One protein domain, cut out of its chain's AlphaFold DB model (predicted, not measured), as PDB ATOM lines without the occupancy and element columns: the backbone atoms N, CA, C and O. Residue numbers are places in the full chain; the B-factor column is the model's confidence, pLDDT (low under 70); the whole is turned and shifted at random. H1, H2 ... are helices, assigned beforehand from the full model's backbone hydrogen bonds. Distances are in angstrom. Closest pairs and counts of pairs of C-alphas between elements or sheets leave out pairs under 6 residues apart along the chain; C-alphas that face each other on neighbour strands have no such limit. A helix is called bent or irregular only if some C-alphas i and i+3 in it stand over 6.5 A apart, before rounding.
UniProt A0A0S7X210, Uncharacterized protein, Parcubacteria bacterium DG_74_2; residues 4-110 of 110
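Overview. This is residues 4 to 110 of the 110 residues of an uncharacterized protein of Parcubacteria bacterium DG_74_2 (UniProt A0A0S7X210). Two helical hairpins make a slender rod: the long hairpin of H1 and H2, and the shorter hairpin of H3 and H4, shifted along the rod so that the two overlap only in part. H3 packs on the long hairpin near the first residues of H1 and the last residues of H2, while the far end of H1 and the last residues of H4 lie toward opposite ends of the rod. The printed part has 107 residues with four named helices, H1, H2, H3 and H4 along the chain, and no named strand; the class is all helix. It is only just loose, close to compact, with a radius of gyration of the C-alphas of 16.1 A and spans of 57 by 23 by 16 A.

Along the chain. Find C-alpha 34 at (14.470, 0.957, -26.606); from there H2, residues 34 to 61 and the longest helix, runs 40.3 A to C-alpha 61 at (48.995, -11.762, -10.249). H2 is neither bent nor irregular, but only just: C-alphas 36 and 39 are 6.1 A apart. Before it, H1 takes residues 4 to 29, over 37.3 A. After it come H3, residues 67 to 79, over 21.8 A, and H4, residues 86 to 108, which runs 34.0 A and ends at C-alpha 108 at (59.591, -20.537, -20.392).

Arrangement. Start at Phe 47 in H2 and look to Leu 11 in H1: their C-alphas, 5.4 A apart, are the closest of the two helices. H1 and H2 touch as a helical hairpin, at a shallow tilt of 19 degrees, opposite ways. With residues 54 to 58 alone, H2 only just touches H3, with 3 pairs of C-alphas within 8 A; the closest are those of Asn 54 and Leu 67, 7.1 A apart. This is a hairpin too, running opposite ways at a steep tilt of 37 degrees, only just past shallow. With residues 5 to 12 alone, H1 touches H3, the same way at a shallow tilt of 19 degrees, closest at the C-alphas of Thr 5 and Leu 67, 6.5 A apart. H3, the hub with three helices touching it, forms its other hairpin with H4: they touch at a shallow tilt of 26 degrees, opposite ways, and the C-alphas of Gly 71 and Phe 93 come closest at 4.1 A. H2 and H4 are near each other, with 5 pairs of C-alphas within 10 A, while H1 and H4 are apart. Every O i to N i+4 pair is within hydrogen-bond range in H1, against 22 of 24 in H2, 18 of 19 in H4 and 0 of 9 in H3, where 10 of 10 O i to N i+3 pairs are within range.

Size, cuts and confidence. Look to Phe 29 and Lys 110, the chain's last residue, for the two C-alphas farthest apart, 57.5 A. The printed part has no cut; the links from H1 to H2 and from H2 to H3 are tight, and the link from H3 to H4 is short. The mean pLDDT of the printed part is 79.0, and you will find values under 70 at residues 32 to 37, 77 to 85 and 102 to 110.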
ATOM      1  N   GLN A   4      37.768 -17.094 -15.507       84.94
ATOM      2  CA  GLN A   4      37.514 -15.677 -15.765       84.94
ATOM      3  C   GLN A   4      37.493 -15.364 -17.269       84.94
ATOM      4  O   GLN A   4      36.541 -14.753 -17.748       84.94
ATOM      5  N   THR A   5      38.463 -15.878 -18.035       86.06
ATOM      6  CA  THR A   5      38.495 -15.773 -19.505       86.06
ATOM      7  C   THR A   5      37.242 -16.396 -20.131       86.06
ATOM      8  O   THR A   5      36.663 -15.837 -21.063       86.06
ATOM      9  N   LYS A   6      36.760 -17.528 -19.593       88.81
ATOM     10  CA  LYS A   6      35.515 -18.179 -20.041       88.81
ATOM     11  C   LYS A   6      34.281 -17.311 -19.821       88.81
ATOM     12  O   LYS A   6      33.454 -17.223 -20.724       88.81
ATOM     13  N   ILE A   7      34.172 -16.655 -18.668       89.88
ATOM     14  CA  ILE A   7      33.065 -15.730 -18.385       89.88
ATOM     15  C   ILE A   7      33.061 -14.580 -19.395       89.88
ATOM     16  O   ILE A   7      32.009 -14.267 -19.944       89.88
ATOM     17  N   THR A   8      34.221 -14.006 -19.715       90.75
ATOM     18  CA  THR A   8      34.322 -12.921 -20.705       90.75
ATOM     19  C   THR A   8      33.862 -13.351 -22.097       90.75
ATOM     20  O   THR A   8      33.152 -12.604 -22.761       90.75
ATOM     21  N   TYR A   9      34.202 -14.569 -22.522       88.56
ATOM     22  CA  TYR A   9      33.718 -15.133 -23.784       88.56
ATOM     23  C   TYR A   9      32.205 -15.362 -23.794       88.56
ATOM     24  O   TYR A   9      31.550 -15.080 -24.795       88.56
ATOM     25  N   ILE A  10      31.640 -15.844 -22.684       91.56
ATOM     26  CA  ILE A  10      30.187 -16.008 -22.541       91.56
ATOM     27  C   ILE A  10      29.496 -14.644 -22.620       91.56
ATOM     28  O   ILE A  10      28.525 -14.499 -23.355       91.56
ATOM     29  N   LEU A  11      30.023 -13.636 -21.917       89.06
ATOM     30  CA  LEU A  11      29.503 -12.268 -21.970       89.06
ATOM     31  C   LEU A  11      29.569 -11.704 -23.389       89.06
ATOM     32  O   LEU A  11      28.574 -11.171 -23.865       89.06
ATOM     33  N   PHE A  12      30.687 -11.886 -24.097       87.50
ATOM     34  CA  PHE A  12      30.796 -11.489 -25.500       87.50
ATOM     35  C   PHE A  12      29.749 -12.183 -26.382       87.50
ATOM     36  O   PHE A  12      29.070 -11.519 -27.162       87.50
ATOM     37  N   GLY A  13      29.566 -13.498 -26.225       87.88
ATOM     38  CA  GLY A  13      28.546 -14.254 -26.953       87.88
ATOM     39  C   GLY A  13      27.127 -13.749 -26.682       87.88
ATOM     40  O   GLY A  13      26.333 -13.633 -27.612       87.88
ATOM     41  N   LEU A  14      26.820 -13.380 -25.435       88.69
ATOM     42  CA  LEU A  14      25.538 -12.777 -25.068       88.69
ATOM     43  C   LEU A  14      25.349 -11.388 -25.688       88.69
ATOM     44  O   LEU A  14      24.259 -11.103 -26.180       88.69
ATOM     45  N   VAL A  15      26.390 -10.544 -25.720       85.25
ATOM     46  CA  VAL A  15      26.337  -9.251 -26.428       85.25
ATOM     47  C   VAL A  15      26.061  -9.477 -27.911       85.25
ATOM     48  O   VAL A  15      25.131  -8.885 -28.452       85.25
ATOM     49  N   ALA A  16      26.827 -10.357 -28.560       83.19
ATOM     50  CA  ALA A  16      26.678 -10.648 -29.982       83.19
ATOM     51  C   ALA A  16      25.274 -11.177 -30.308       83.19
ATOM     52  O   ALA A  16      24.640 -10.696 -31.248       83.19
ATOM     53  N   LEU A  17      24.756 -12.105 -29.499       86.50
ATOM     54  CA  LEU A  17      23.402 -12.631 -29.650       86.50
ATOM     55  C   LEU A  17      22.348 -11.540 -29.440       86.50
ATOM     56  O   LEU A  17      21.405 -11.448 -30.218       86.50
ATOM     57  N   SER A  18      22.508 -10.692 -28.422       83.69
ATOM     58  CA  SER A  18      21.552  -9.620 -28.139       83.69
ATOM     59  C   SER A  18      21.513  -8.580 -29.257       83.69
ATOM     60  O   SER A  18      20.428  -8.143 -29.638       83.69
ATOM     61  N   VAL A  19      22.673  -8.200 -29.802       78.81
ATOM     62  CA  VAL A  19      22.768  -7.290 -30.954       78.81
ATOM     63  C   VAL A  19      22.154  -7.937 -32.193       78.81
ATOM     64  O   VAL A  19      21.390  -7.294 -32.907       78.81
ATOM     65  N   PHE A  20      22.429  -9.221 -32.428       82.50
ATOM     66  CA  PHE A  20      21.843  -9.961 -33.542       82.50
ATOM     67  C   PHE A  20      20.312 -10.004 -33.457       82.50
ATOM     68  O   PHE A  20      19.637  -9.646 -34.418       82.50
ATOM     69  N   VAL A  21      19.758 -10.369 -32.297       83.75
ATOM     70  CA  VAL A  21      18.306 -10.397 -32.067       83.75
ATOM     71  C   VAL A  21      17.697  -9.008 -32.252       83.75
ATOM     72  O   VAL A  21      16.675  -8.886 -32.924       83.75
ATOM     73  N   HIS A  22      18.334  -7.958 -31.722       77.44
ATOM     74  CA  HIS A  22      17.879  -6.580 -31.918       77.44
ATOM     75  C   HIS A  22      17.826  -6.208 -33.405       77.44
ATOM     76  O   HIS A  22      16.800  -5.725 -33.872       77.44
ATOM     77  N   ASN A  23      18.884  -6.507 -34.162       78.19
ATOM     78  CA  ASN A  23      18.948  -6.218 -35.595       78.19
ATOM     79  C   ASN A  23      17.912  -7.012 -36.405       78.19
ATOM     80  O   ASN A  23      17.313  -6.459 -37.323       78.19
ATOM     81  N   VAL A  24      17.664  -8.283 -36.070       83.38
ATOM     82  CA  VAL A  24      16.629  -9.101 -36.732       83.38
ATOM     83  C   VAL A  24      15.233  -8.542 -36.453       83.38
ATOM     84  O   VAL A  24      14.446  -8.374 -37.382       83.38
ATOM     85  N   ILE A  25      14.927  -8.206 -35.195       82.75
ATOM     86  CA  ILE A  25      13.639  -7.604 -34.822       82.75
ATOM     87  C   ILE A  25      13.468  -6.251 -35.516       82.75
ATOM     88  O   ILE A  25      12.416  -5.987 -36.099       82.75
ATOM     89  N   TYR A  26      14.506  -5.415 -35.507       79.69
ATOM     90  CA  TYR A  26      14.490  -4.130 -36.195       79.69
ATOM     91  C   TYR A  26      14.278  -4.297 -37.705       79.69
ATOM     92  O   TYR A  26      13.438  -3.616 -38.286       79.69
ATOM     93  N   GLY A  27      14.968  -5.246 -38.341       81.69
ATOM     94  CA  GLY A  27      14.824  -5.524 -39.769       81.69
ATOM     95  C   GLY A  27      13.425  -6.013 -40.162       81.69
ATOM     96  O   GLY A  27      12.912  -5.604 -41.202       81.69
ATOM     97  N   LEU A  28      12.795  -6.849 -39.328       85.19
ATOM     98  CA  LEU A  28      11.467  -7.414 -39.593       85.19
ATOM     99  C   LEU A  28      10.325  -6.438 -39.293       85.19
ATOM    100  O   LEU A  28       9.374  -6.353 -40.066       85.19
ATOM    101  N   PHE A  29      10.404  -5.714 -38.176       84.00
ATOM    102  CA  PHE A  29       9.288  -4.903 -37.683       84.00
ATOM    103  C   PHE A  29       9.481  -3.399 -37.909       84.00
ATOM    104  O   PHE A  29       8.511  -2.652 -37.826       84.00
ATOM    105  N   ARG A  30      10.709  -2.936 -38.187       79.62
ATOM    106  CA  ARG A  30      11.100  -1.510 -38.228       79.62
ATOM    107  C   ARG A  30      10.700  -0.710 -36.984       79.62
ATOM    108  O   ARG A  30      10.573   0.509 -37.038       79.62
ATOM    109  N   ILE A  31      10.511  -1.394 -35.857       75.25
ATOM    110  CA  ILE A  31      10.208  -0.769 -34.573       75.25
ATOM    111  C   ILE A  31      11.532  -0.564 -33.836       75.25
ATOM    112  O   ILE A  31      12.191  -1.532 -33.448       75.25
ATOM    113  N   GLU A  32      11.910   0.693 -33.612       63.75
ATOM    114  CA  GLU A  32      12.989   1.051 -32.688       63.75
ATOM    115  C   GLU A  32      12.498   0.846 -31.256       63.75
ATOM    116  O   GLU A  32      11.949   1.747 -30.630       63.75
ATOM    117  N   ASN A  33      12.634  -0.375 -30.736       59.31
ATOM    118  CA  ASN A  33      12.257  -0.669 -29.359       59.31
ATOM    119  C   ASN A  33      13.439  -0.400 -28.410       59.31
ATOM    120  O   ASN A  33      14.339  -1.247 -28.325       59.31
ATOM    121  N   PRO A  34      13.425   0.685 -27.604       58.69
ATOM    122  CA  PRO A  34      14.470   0.957 -26.606       58.69
ATOM    123  C   PRO A  34      14.585  -0.154 -25.547       58.69
ATOM    124  O   PRO A  34      15.625  -0.318 -24.911       58.69
ATOM    125  N   ILE A  35      13.547  -0.983 -25.407       58.66
ATOM    126  CA  ILE A  35      13.501  -2.138 -24.501       58.66
ATOM    127  C   ILE A  35      14.598  -3.166 -24.820       58.66
ATOM    128  O   ILE A  35      15.091  -3.830 -23.914       58.66
ATOM    129  N   SER A  36      15.031  -3.275 -26.079       63.81
ATOM    130  CA  SER A  36      16.117  -4.195 -26.461       63.81
ATOM    131  C   SER A  36      17.516  -3.574 -26.348       63.81
ATOM    132  O   SER A  36      18.504  -4.306 -26.312       63.81
ATOM    133  N   PHE A  37      17.609  -2.250 -26.180       69.69
ATOM    134  CA  PHE A  37      18.870  -1.551 -25.925       69.69
ATOM    135  C   PHE A  37      19.340  -1.718 -24.474       69.69
ATOM    136  O   PHE A  37      20.514  -1.999 -24.239       69.69
ATOM    137  N   GLY A  38      18.432  -1.602 -23.496       78.69
ATOM    138  CA  GLY A  38      18.776  -1.662 -22.066       78.69
ATOM    139  C   GLY A  38      19.538  -2.935 -21.653       78.69
ATOM    140  O   GLY A  38      20.643  -2.829 -21.113       78.69
ATOM    141  N   PRO A  39      19.013  -4.143 -21.935       78.06
ATOM    142  CA  PRO A  39      19.697  -5.398 -21.625       78.06
ATOM    143  C   PRO A  39      21.012  -5.567 -22.394       78.06
ATOM    144  O   PRO A  39      22.020  -5.946 -21.798       78.06
ATOM    145  N   ALA A  40      21.035  -5.233 -23.690       76.75
ATOM    146  CA  ALA A  40      22.243  -5.310 -24.512       76.75
ATOM    147  C   ALA A  40      23.363  -4.422 -23.944       76.75
ATOM    148  O   ALA A  40      24.510  -4.857 -23.825       76.75
ATOM    149  N   PHE A  41      23.012  -3.205 -23.524       82.06
ATOM    150  CA  PHE A  41      23.931  -2.254 -22.910       82.06
ATOM    151  C   PHE A  41      24.462  -2.749 -21.557       82.06
ATOM    152  O   PHE A  41      25.668  -2.699 -21.318       82.06
ATOM    153  N   ALA A  42      23.598  -3.296 -20.696       85.12
ATOM    154  CA  ALA A  42      24.014  -3.854 -19.408       85.12
ATOM    155  C   ALA A  42      24.999  -5.028 -19.574       85.12
ATOM    156  O   ALA A  42      26.018  -5.093 -18.879       85.12
ATOM    157  N   VAL A  43      24.744  -5.931 -20.528       85.19
ATOM    158  CA  VAL A  43      25.650  -7.053 -20.824       85.19
ATOM    159  C   VAL A  43      26.960  -6.552 -21.444       85.19
ATOM    160  O   VAL A  43      28.030  -7.044 -21.079       85.19
ATOM    161  N   ALA A  44      26.911  -5.540 -22.317       83.56
ATOM    162  CA  ALA A  44      28.104  -4.926 -22.903       83.56
ATOM    163  C   ALA A  44      28.990  -4.246 -21.848       83.56
ATOM    164  O   ALA A  44      30.212  -4.419 -21.863       83.56
ATOM    165  N   LEU A  45      28.390  -3.544 -20.882       88.44
ATOM    166  CA  LEU A  45      29.111  -3.012 -19.723       88.44
ATOM    167  C   LEU A  45      29.737  -4.131 -18.888       88.44
ATOM    168  O   LEU A  45      30.910  -4.041 -18.523       88.44
ATOM    169  N   GLY A  46      28.996  -5.212 -18.629       89.19
ATOM    170  CA  GLY A  46      29.520  -6.386 -17.930       89.19
ATOM    171  C   GLY A  46      30.724  -7.007 -18.645       89.19
ATOM    172  O   GLY A  46      31.731  -7.323 -18.007       89.19
ATOM    173  N   PHE A  47      30.663  -7.123 -19.974       87.69
ATOM    174  CA  PHE A  47      31.786  -7.558 -20.801       87.69
ATOM    175  C   PHE A  47      32.995  -6.625 -20.649       87.69
ATOM    176  O   PHE A  47      34.090  -7.101 -20.344       87.69
ATOM    177  N   ALA A  48      32.804  -5.309 -20.782       87.69
ATOM    178  CA  ALA A  48      33.881  -4.328 -20.647       87.69
ATOM    179  C   ALA A  48      34.553  -4.396 -19.263       87.69
ATOM    180  O   ALA A  48      35.781  -4.467 -19.168       87.69
ATOM    181  N   ILE A  49      33.761  -4.467 -18.190       91.50
ATOM    182  CA  ILE A  49      34.265  -4.623 -16.818       91.50
ATOM    183  C   ILE A  49      35.051  -5.934 -16.679       91.50
ATOM    184  O   ILE A  49      36.140  -5.940 -16.103       91.50
ATOM    185  N   SER A  50      34.544  -7.035 -17.238       90.94
ATOM    186  CA  SER A  50      35.208  -8.342 -17.195       90.94
ATOM    187  C   SER A  50      36.572  -8.325 -17.896       90.94
ATOM    188  O   SER A  50      37.548  -8.866 -17.370       90.94
ATOM    189  N   VAL A  51      36.675  -7.651 -19.045       89.25
ATOM    190  CA  VAL A  51      37.944  -7.453 -19.764       89.25
ATOM    191  C   VAL A  51      38.943  -6.662 -18.916       89.25
ATOM    192  O   VAL A  51      40.104  -7.070 -18.780       89.25
ATOM    193  N   VAL A  52      38.507  -5.549 -18.317       90.50
ATOM    194  CA  VAL A  52      39.359  -4.711 -17.456       90.50
ATOM    195  C   VAL A  52      39.844  -5.504 -16.245       90.50
ATOM    196  O   VAL A  52      41.039  -5.496 -15.944       90.50
ATOM    197  N   GLN A  53      38.954  -6.248 -15.587       90.50
ATOM    198  CA  GLN A  53      39.311  -7.087 -14.445       90.50
ATOM    199  C   GLN A  53      40.357  -8.136 -14.824       90.50
ATOM    200  O   GLN A  53      41.397  -8.194 -14.174       90.50
ATOM    201  N   ASN A  54      40.146  -8.899 -15.898       87.94
ATOM    202  CA  ASN A  54      41.120  -9.890 -16.366       87.94
ATOM    203  C   ASN A  54      42.493  -9.270 -16.660       87.94
ATOM    204  O   ASN A  54      43.527  -9.836 -16.306       87.94
ATOM    205  N   THR A  55      42.508  -8.076 -17.251       87.06
ATOM    206  CA  THR A  55      43.747  -7.346 -17.547       87.06
ATOM    207  C   THR A  55      44.474  -6.934 -16.261       87.06
ATOM    208  O   THR A  55      45.676  -7.168 -16.124       87.06
ATOM    209  N   ILE A  56      43.753  -6.378 -15.282       88.62
ATOM    210  CA  ILE A  56      44.319  -5.983 -13.981       88.62
ATOM    211  C   ILE A  56      44.839  -7.205 -13.216       88.62
ATOM    212  O   ILE A  56      45.947  -7.165 -12.673       88.62
ATOM    213  N   PHE A  57      44.065  -8.293 -13.180       88.19
ATOM    214  CA  PHE A  57      44.467  -9.545 -12.540       88.19
ATOM    215  C   PHE A  57      45.740 -10.102 -13.175       88.19
ATOM    216  O   PHE A  57      46.678 -10.447 -12.451       88.19
ATOM    217  N   TYR A  58      45.847 -10.072 -14.502       86.06
ATOM    218  CA  TYR A  58      47.036 -10.559 -15.189       86.06
ATOM    219  C   TYR A  58      48.276  -9.716 -14.894       86.06
ATOM    220  O   TYR A  58      49.369 -10.251 -14.685       86.06
ATOM    221  N   ILE A  59      48.125  -8.391 -14.855       85.12
ATOM    222  CA  ILE A  59      49.232  -7.481 -14.546       85.12
ATOM    223  C   ILE A  59      49.707  -7.681 -13.102       85.12
ATOM    224  O   ILE A  59      50.913  -7.727 -12.871       85.12
ATOM    225  N   ARG A  60      48.782  -7.837 -12.143       86.38
ATOM    226  CA  ARG A  60      49.103  -7.935 -10.707       86.38
ATOM    227  C   ARG A  60      49.530  -9.331 -10.256       86.38
ATOM    228  O   ARG A  60      50.446  -9.449  -9.455       86.38
ATOM    229  N   LYS A  61      48.839 -10.373 -10.722       85.50
ATOM    230  CA  LYS A  61      48.995 -11.762 -10.249       85.50
ATOM    231  C   LYS A  61      49.569 -12.706 -11.307       85.50
ATOM    232  O   LYS A  61      49.994 -13.805 -10.978       85.50
ATOM    233  N   GLY A  62      49.611 -12.286 -12.572       80.31
ATOM    234  CA  GLY A  62      50.058 -13.133 -13.680       80.31
ATOM    235  C   GLY A  62      49.033 -14.149 -14.174       80.31
ATOM    236  O   GLY A  62      49.388 -15.007 -14.979       80.31
ATOM    237  N   GLU A  63      47.784 -14.024 -13.732       82.19
ATOM    238  CA  GLU A  63      46.646 -14.863 -14.107       82.19
ATOM    239  C   GLU A  63      45.500 -13.958 -14.593       82.19
ATOM    240  O   GLU A  63      45.322 -12.889 -14.015       82.19
ATOM    241  N   PRO A  64      44.732 -14.327 -15.630       81.88
ATOM    242  CA  PRO A  64      44.750 -15.629 -16.280       81.88
ATOM    243  C   PRO A  64      45.829 -15.765 -17.362       81.88
ATOM    244  O   PRO A  64      46.023 -14.871 -18.187       81.88
ATOM    245  N   ARG A  65      46.537 -16.899 -17.420       83.75
ATOM    246  CA  ARG A  65      47.642 -17.112 -18.386       83.75
ATOM    247  C   ARG A  65      47.170 -17.134 -19.839       83.75
ATOM    248  O   ARG A  65      47.963 -16.942 -20.759       83.75
ATOM    249  N   ASP A  66      45.881 -17.364 -20.046       87.31
ATOM    250  CA  ASP A  66      45.240 -17.397 -21.351       87.31
ATOM    251  C   ASP A  66      44.543 -16.083 -21.738       87.31
ATOM    252  O   ASP A  66      43.768 -16.077 -22.693       87.31
ATOM    253  N   LEU A  67      44.877 -14.968 -21.072       86.50
ATOM    254  CA  LEU A  67      44.378 -13.623 -21.389       86.50
ATOM    255  C   LEU A  67      44.513 -13.268 -22.877       86.50
ATOM    256  O   LEU A  67      43.630 -12.644 -23.456       86.50
ATOM    257  N   TRP A  68      45.595 -13.712 -23.518       87.50
ATOM    258  CA  TRP A  68      45.843 -13.476 -24.941       87.50
ATOM    259  C   TRP A  68      44.734 -14.006 -25.849       87.50
ATOM    260  O   TRP A  68      44.511 -13.467 -26.931       87.50
ATOM    261  N   LYS A  69      43.993 -15.027 -25.396       88.19
ATOM    262  CA  LYS A  69      42.862 -15.574 -26.141       88.19
ATOM    263  C   LYS A  69      41.721 -14.579 -26.254       88.19
ATOM    264  O   LYS A  69      40.953 -14.698 -27.198       88.19
ATOM    265  N   LEU A  70      41.604 -13.597 -25.357       87.88
ATOM    266  CA  LEU A  70      40.648 -12.502 -25.538       87.88
ATOM    267  C   LEU A  70      40.934 -11.734 -26.832       87.88
ATOM    268  O   LEU A  70      40.000 -11.253 -27.456       87.88
ATOM    269  N   GLY A  71      42.182 -11.713 -27.310       86.75
ATOM    270  CA  GLY A  71      42.543 -11.086 -28.580       86.75
ATOM    271  C   GLY A  71      41.734 -11.608 -29.757       86.75
ATOM    272  O   GLY A  71      41.306 -10.803 -30.572       86.75
ATOM    273  N   TRP A  72      41.404 -12.903 -29.800       87.31
ATOM    274  CA  TRP A  72      40.567 -13.473 -30.864       87.31
ATOM    275  C   TRP A  72      39.179 -12.832 -30.963       87.31
ATOM    276  O   TRP A  72      38.631 -12.761 -32.058       87.31
ATOM    277  N   ILE A  73      38.643 -12.294 -29.861       85.94
ATOM    278  CA  ILE A  73      37.401 -11.509 -29.880       85.94
ATOM    279  C   ILE A  73      37.572 -10.275 -30.779       85.94
ATOM    280  O   ILE A  73      36.673  -9.928 -31.538       85.94
ATOM    281  N   GLY A  74      38.758  -9.665 -30.771       79.25
ATOM    282  CA  GLY A  74      39.133  -8.560 -31.649       79.25
ATOM    283  C   GLY A  74      39.055  -8.884 -33.146       79.25
ATOM    284  O   GLY A  74      38.763  -7.996 -33.944       79.25
ATOM    285  N   LEU A  75      39.215 -10.151 -33.552       81.44
ATOM    286  CA  LEU A  75      39.054 -10.531 -34.963       81.44
ATOM    287  C   LEU A  75      37.603 -10.463 -35.440       81.44
ATOM    288  O   LEU A  75      37.381 -10.279 -36.633       81.44
ATOM    289  N   PHE A  76      36.611 -10.524 -34.545       73.06
ATOM    290  CA  PHE A  76      35.220 -10.279 -34.941       73.06
ATOM    291  C   PHE A  76      35.006  -8.849 -35.459       73.06
ATOM    292  O   PHE A  76      34.083  -8.619 -36.239       73.06
ATOM    293  N   GLY A  77      35.898  -7.908 -35.126       63.06
ATOM    294  CA  GLY A  77      35.933  -6.581 -35.744       63.06
ATOM    295  C   GLY A  77      36.250  -6.577 -37.233       63.06
ATOM    296  O   GLY A  77      35.840  -5.656 -37.930       63.06
ATOM    297  N   LEU A  78      36.948  -7.598 -37.742       64.25
ATOM    298  CA  LEU A  78      37.231  -7.729 -39.175       64.25
ATOM    299  C   LEU A  78      35.993  -8.146 -39.968       64.25
ATOM    300  O   LEU A  78      35.872  -7.807 -41.139       64.25
ATOM    301  N   VAL A  79      35.068  -8.861 -39.324       66.19
ATOM    302  CA  VAL A  79      33.823  -9.328 -39.950       66.19
ATOM    303  C   VAL A  79      32.828  -8.172 -40.133       66.19
ATOM    304  O   VAL A  79      31.840  -8.314 -40.842       66.19
ATOM    305  N   GLY A  80      33.080  -7.002 -39.531       59.75
ATOM    306  CA  GLY A  80      32.250  -5.818 -39.749       59.75
ATOM    307  C   GLY A  80      30.830  -5.939 -39.197       59.75
ATOM    308  O   GLY A  80      29.955  -5.183 -39.606       59.75
ATOM    309  N   LEU A  81      30.595  -6.873 -38.264       57.28
ATOM    310  CA  LEU A  81      29.271  -7.141 -37.681       57.28
ATOM    311  C   LEU A  81      28.651  -5.909 -37.002       57.28
ATOM    312  O   LEU A  81      27.435  -5.858 -36.830       57.28
ATOM    313  N   ILE A  82      29.474  -4.930 -36.612       60.06
ATOM    314  CA  ILE A  82      29.041  -3.673 -36.000       60.06
ATOM    315  C   ILE A  82      29.699  -2.504 -36.757       60.06
ATOM    316  O   ILE A  82      30.904  -2.272 -36.598       60.06
ATOM    317  N   PRO A  83      28.937  -1.743 -37.565       58.31
ATOM    318  CA  PRO A  83      29.437  -0.551 -38.245       58.31
ATOM    319  C   PRO A  83      30.082   0.434 -37.256       58.31
ATOM    320  O   PRO A  83      29.533   0.711 -36.194       58.31
ATOM    321  N   GLY A  84      31.271   0.948 -37.587       66.81
ATOM    322  CA  GLY A  84      32.011   1.910 -36.754       66.81
ATOM    323  C   GLY A  84      32.895   1.303 -35.656       66.81
ATOM    324  O   GLY A  84      33.759   2.000 -35.128       66.81
ATOM    325  N   PHE A  85      32.768   0.008 -35.352       65.81
ATOM    326  CA  PHE A  85      33.561  -0.654 -34.302       65.81
ATOM    327  C   PHE A  85      34.811  -1.390 -34.814       65.81
ATOM    328  O   PHE A  85      35.639  -1.827 -34.012       65.81
ATOM    329  N   ASN A  86      34.995  -1.479 -36.133       70.00
ATOM    330  CA  ASN A  86      36.057  -2.268 -36.773       70.00
ATOM    331  C   ASN A  86      37.466  -1.916 -36.263       70.00
ATOM    332  O   ASN A  86      38.231  -2.801 -35.888       70.00
ATOM    333  N   TYR A  87      37.793  -0.622 -36.173       73.56
ATOM    334  CA  TYR A  87      39.107  -0.166 -35.702       73.56
ATOM    335  C   TYR A  87      39.343  -0.472 -34.219       73.56
ATOM    336  O   TYR A  87      40.436  -0.891 -33.838       73.56
ATOM    337  N   GLY A  88      38.312  -0.308 -33.383       75.81
ATOM    338  CA  GLY A  88      38.396  -0.585 -31.947       75.81
ATOM    339  C   GLY A  88      38.644  -2.066 -31.663       75.81
ATOM    340  O   GLY A  88      39.516  -2.413 -30.867       75.81
ATOM    341  N   PHE A  89      37.941  -2.950 -32.370       77.25
ATOM    342  CA  PHE A  89      38.149  -4.394 -32.260       77.25
ATOM    343  C   PHE A  89      39.501  -4.844 -32.836       77.25
ATOM    344  O   PHE A  89      40.149  -5.715 -32.256       77.25
ATOM    345  N   PHE A  90      39.990  -4.220 -33.909       77.62
ATOM    346  CA  PHE A  90      41.337  -4.511 -34.405       77.62
ATOM    347  C   PHE A  90      42.422  -4.107 -33.388       77.62
ATOM    348  O   PHE A  90      43.348  -4.876 -33.117       77.62
ATOM    349  N   GLY A  91      42.260  -2.951 -32.733       81.44
ATOM    350  CA  GLY A  91      43.094  -2.551 -31.596       81.44
ATOM    351  C   GLY A  91      43.018  -3.539 -30.425       81.44
ATOM    352  O   GLY A  91      44.041  -3.865 -29.821       81.44
ATOM    353  N   PHE A  92      41.831  -4.091 -30.154       85.06
ATOM    354  CA  PHE A  92      41.620  -5.135 -29.147       85.06
ATOM    355  C   PHE A  92      42.412  -6.414 -29.459       85.06
ATOM    356  O   PHE A  92      43.044  -6.981 -28.563       85.06
ATOM    357  N   PHE A  93      42.435  -6.843 -30.728       85.38
ATOM    358  CA  PHE A  93      43.246  -7.981 -31.172       85.38
ATOM    359  C   PHE A  93      44.737  -7.735 -30.918       85.38
ATOM    360  O   PHE A  93      45.395  -8.565 -30.289       85.38
ATOM    361  N   GLY A  94      45.258  -6.577 -31.335       83.31
ATOM    362  CA  GLY A  94      46.664  -6.219 -31.120       83.31
ATOM    363  C   GLY A  94      47.045  -6.148 -29.637       83.31
ATOM    364  O   GLY A  94      48.052  -6.729 -29.222       83.31
ATOM    365  N   PHE A  95      46.213  -5.497 -28.818       87.69
ATOM    366  CA  PHE A  95      46.449  -5.338 -27.382       87.69
ATOM    367  C   PHE A  95      46.531  -6.684 -26.656       87.69
ATOM    368  O   PHE A  95      47.493  -6.943 -25.932       87.69
ATOM    369  N   PHE A  96      45.564  -7.578 -26.872       86.19
ATOM    370  CA  PHE A  96      45.569  -8.887 -26.219       86.19
ATOM    371  C   PHE A  96      46.560  -9.872 -26.850       86.19
ATOM    372  O   PHE A  96      47.148 -10.684 -26.132       86.19
ATOM    373  N   GLY A  97      46.845  -9.751 -28.148       82.56
ATOM    374  CA  GLY A  97      47.912 -10.500 -28.814       82.56
ATOM    375  C   GLY A  97      49.288 -10.265 -28.175       82.56
ATOM    376  O   GLY A  97      50.047 -11.217 -27.972       82.56
ATOM    377  N   PHE A  98      49.576  -9.033 -27.739       83.00
ATOM    378  CA  PHE A  98      50.813  -8.701 -27.018       83.00
ATOM    379  C   PHE A  98      50.988  -9.506 -25.717       83.00
ATOM    380  O   PHE A  98      52.091  -9.959 -25.391       83.00
ATOM    381  N   PHE A  99      49.898  -9.760 -24.987       81.50
ATOM    382  CA  PHE A  99      49.937 -10.601 -23.789       81.50
ATOM    383  C   PHE A  99      50.247 -12.071 -24.099       81.50
ATOM    384  O   PHE A  99      50.776 -12.763 -23.231       81.50
ATOM    385  N   GLY A 100      49.999 -12.541 -25.324       75.31
ATOM    386  CA  GLY A 100      50.398 -13.881 -25.767       75.31
ATOM    387  C   GLY A 100      51.912 -14.011 -25.864       75.31
ATOM    388  O   GLY A 100      52.495 -14.935 -25.300       75.31
ATOM    389  N   VAL A 101      52.560 -13.019 -26.478       72.69
ATOM    390  CA  VAL A 101      54.026 -12.955 -26.605       72.69
ATOM    391  C   VAL A 101      54.694 -12.847 -25.229       72.69
ATOM    392  O   VAL A 101      55.660 -13.556 -24.936       72.69
ATOM    393  N   LYS A 102      54.161 -11.991 -24.346       68.31
ATOM    394  CA  LYS A 102      54.706 -11.792 -22.992       68.31
ATOM    395  C   LYS A 102      54.423 -12.977 -22.059       68.31
ATOM    396  O   LYS A 102      55.290 -13.354 -21.273       68.31
ATOM    397  N   GLY A 103      53.238 -13.580 -22.158       65.88
ATOM    398  CA  GLY A 103      52.857 -14.774 -21.403       65.88
ATOM    399  C   GLY A 103      53.694 -15.995 -21.774       65.88
ATOM    400  O   GLY A 103      54.106 -16.732 -20.883       65.88
ATOM    401  N   TRP A 104      54.027 -16.158 -23.058       57.88
ATOM    402  CA  TRP A 104      54.905 -17.227 -23.536       57.88
ATOM    403  C   TRP A 104      56.311 -17.162 -22.924       57.88
ATOM    404  O   TRP A 104      56.821 -18.182 -22.464       57.88
ATOM    405  N   LYS A 105      56.920 -15.965 -22.845       60.44
ATOM    406  CA  LYS A 105      58.203 -15.774 -22.136       60.44
ATOM    407  C   LYS A 105      58.101 -16.191 -20.667       60.44
ATOM    408  O   LYS A 105      58.887 -17.002 -20.203       60.44
ATOM    409  N   ARG A 106      57.053 -15.739 -19.974       62.72
ATOM    410  CA  ARG A 106      56.844 -16.014 -18.543       62.72
ATOM    411  C   ARG A 106      56.597 -17.501 -18.214       62.72
ATOM    412  O   ARG A 106      56.740 -17.882 -17.057       62.72
ATOM    413  N   ILE A 107      56.184 -18.316 -19.193       60.56
ATOM    414  CA  ILE A 107      56.049 -19.781 -19.065       60.56
ATOM    415  C   ILE A 107      57.396 -20.477 -19.267       60.56
ATOM    416  O   ILE A 107      57.645 -21.470 -18.600       60.56
ATOM    417  N   LYS A 108      58.251 -19.974 -20.165       59.59
ATOM    418  CA  LYS A 108      59.591 -20.537 -20.392       59.59
ATOM    419  C   LYS A 108      60.565 -20.280 -19.239       59.59
ATOM    420  O   LYS A 108      61.505 -21.045 -19.084       59.59
ATOM    421  N   ASP A 109      60.336 -19.221 -18.464       58.81
ATOM    422  CA  ASP A 109      61.190 -18.825 -17.336       58.81
ATOM    423  C   ASP A 109      60.818 -19.523 -16.004       58.81
ATOM    424  O   ASP A 109      61.377 -19.185 -14.959       58.81
ATOM    425  N   LYS A 110      59.851 -20.452 -16.009       55.75
ATOM    426  CA  LYS A 110      59.428 -21.257 -14.849       55.75
ATOM    427  C   LYS A 110      59.668 -22.735 -15.106       55.75
ATOM    428  O   LYS A 110      59.977 -23.424 -14.113       55.75
TER     429      LYS A 110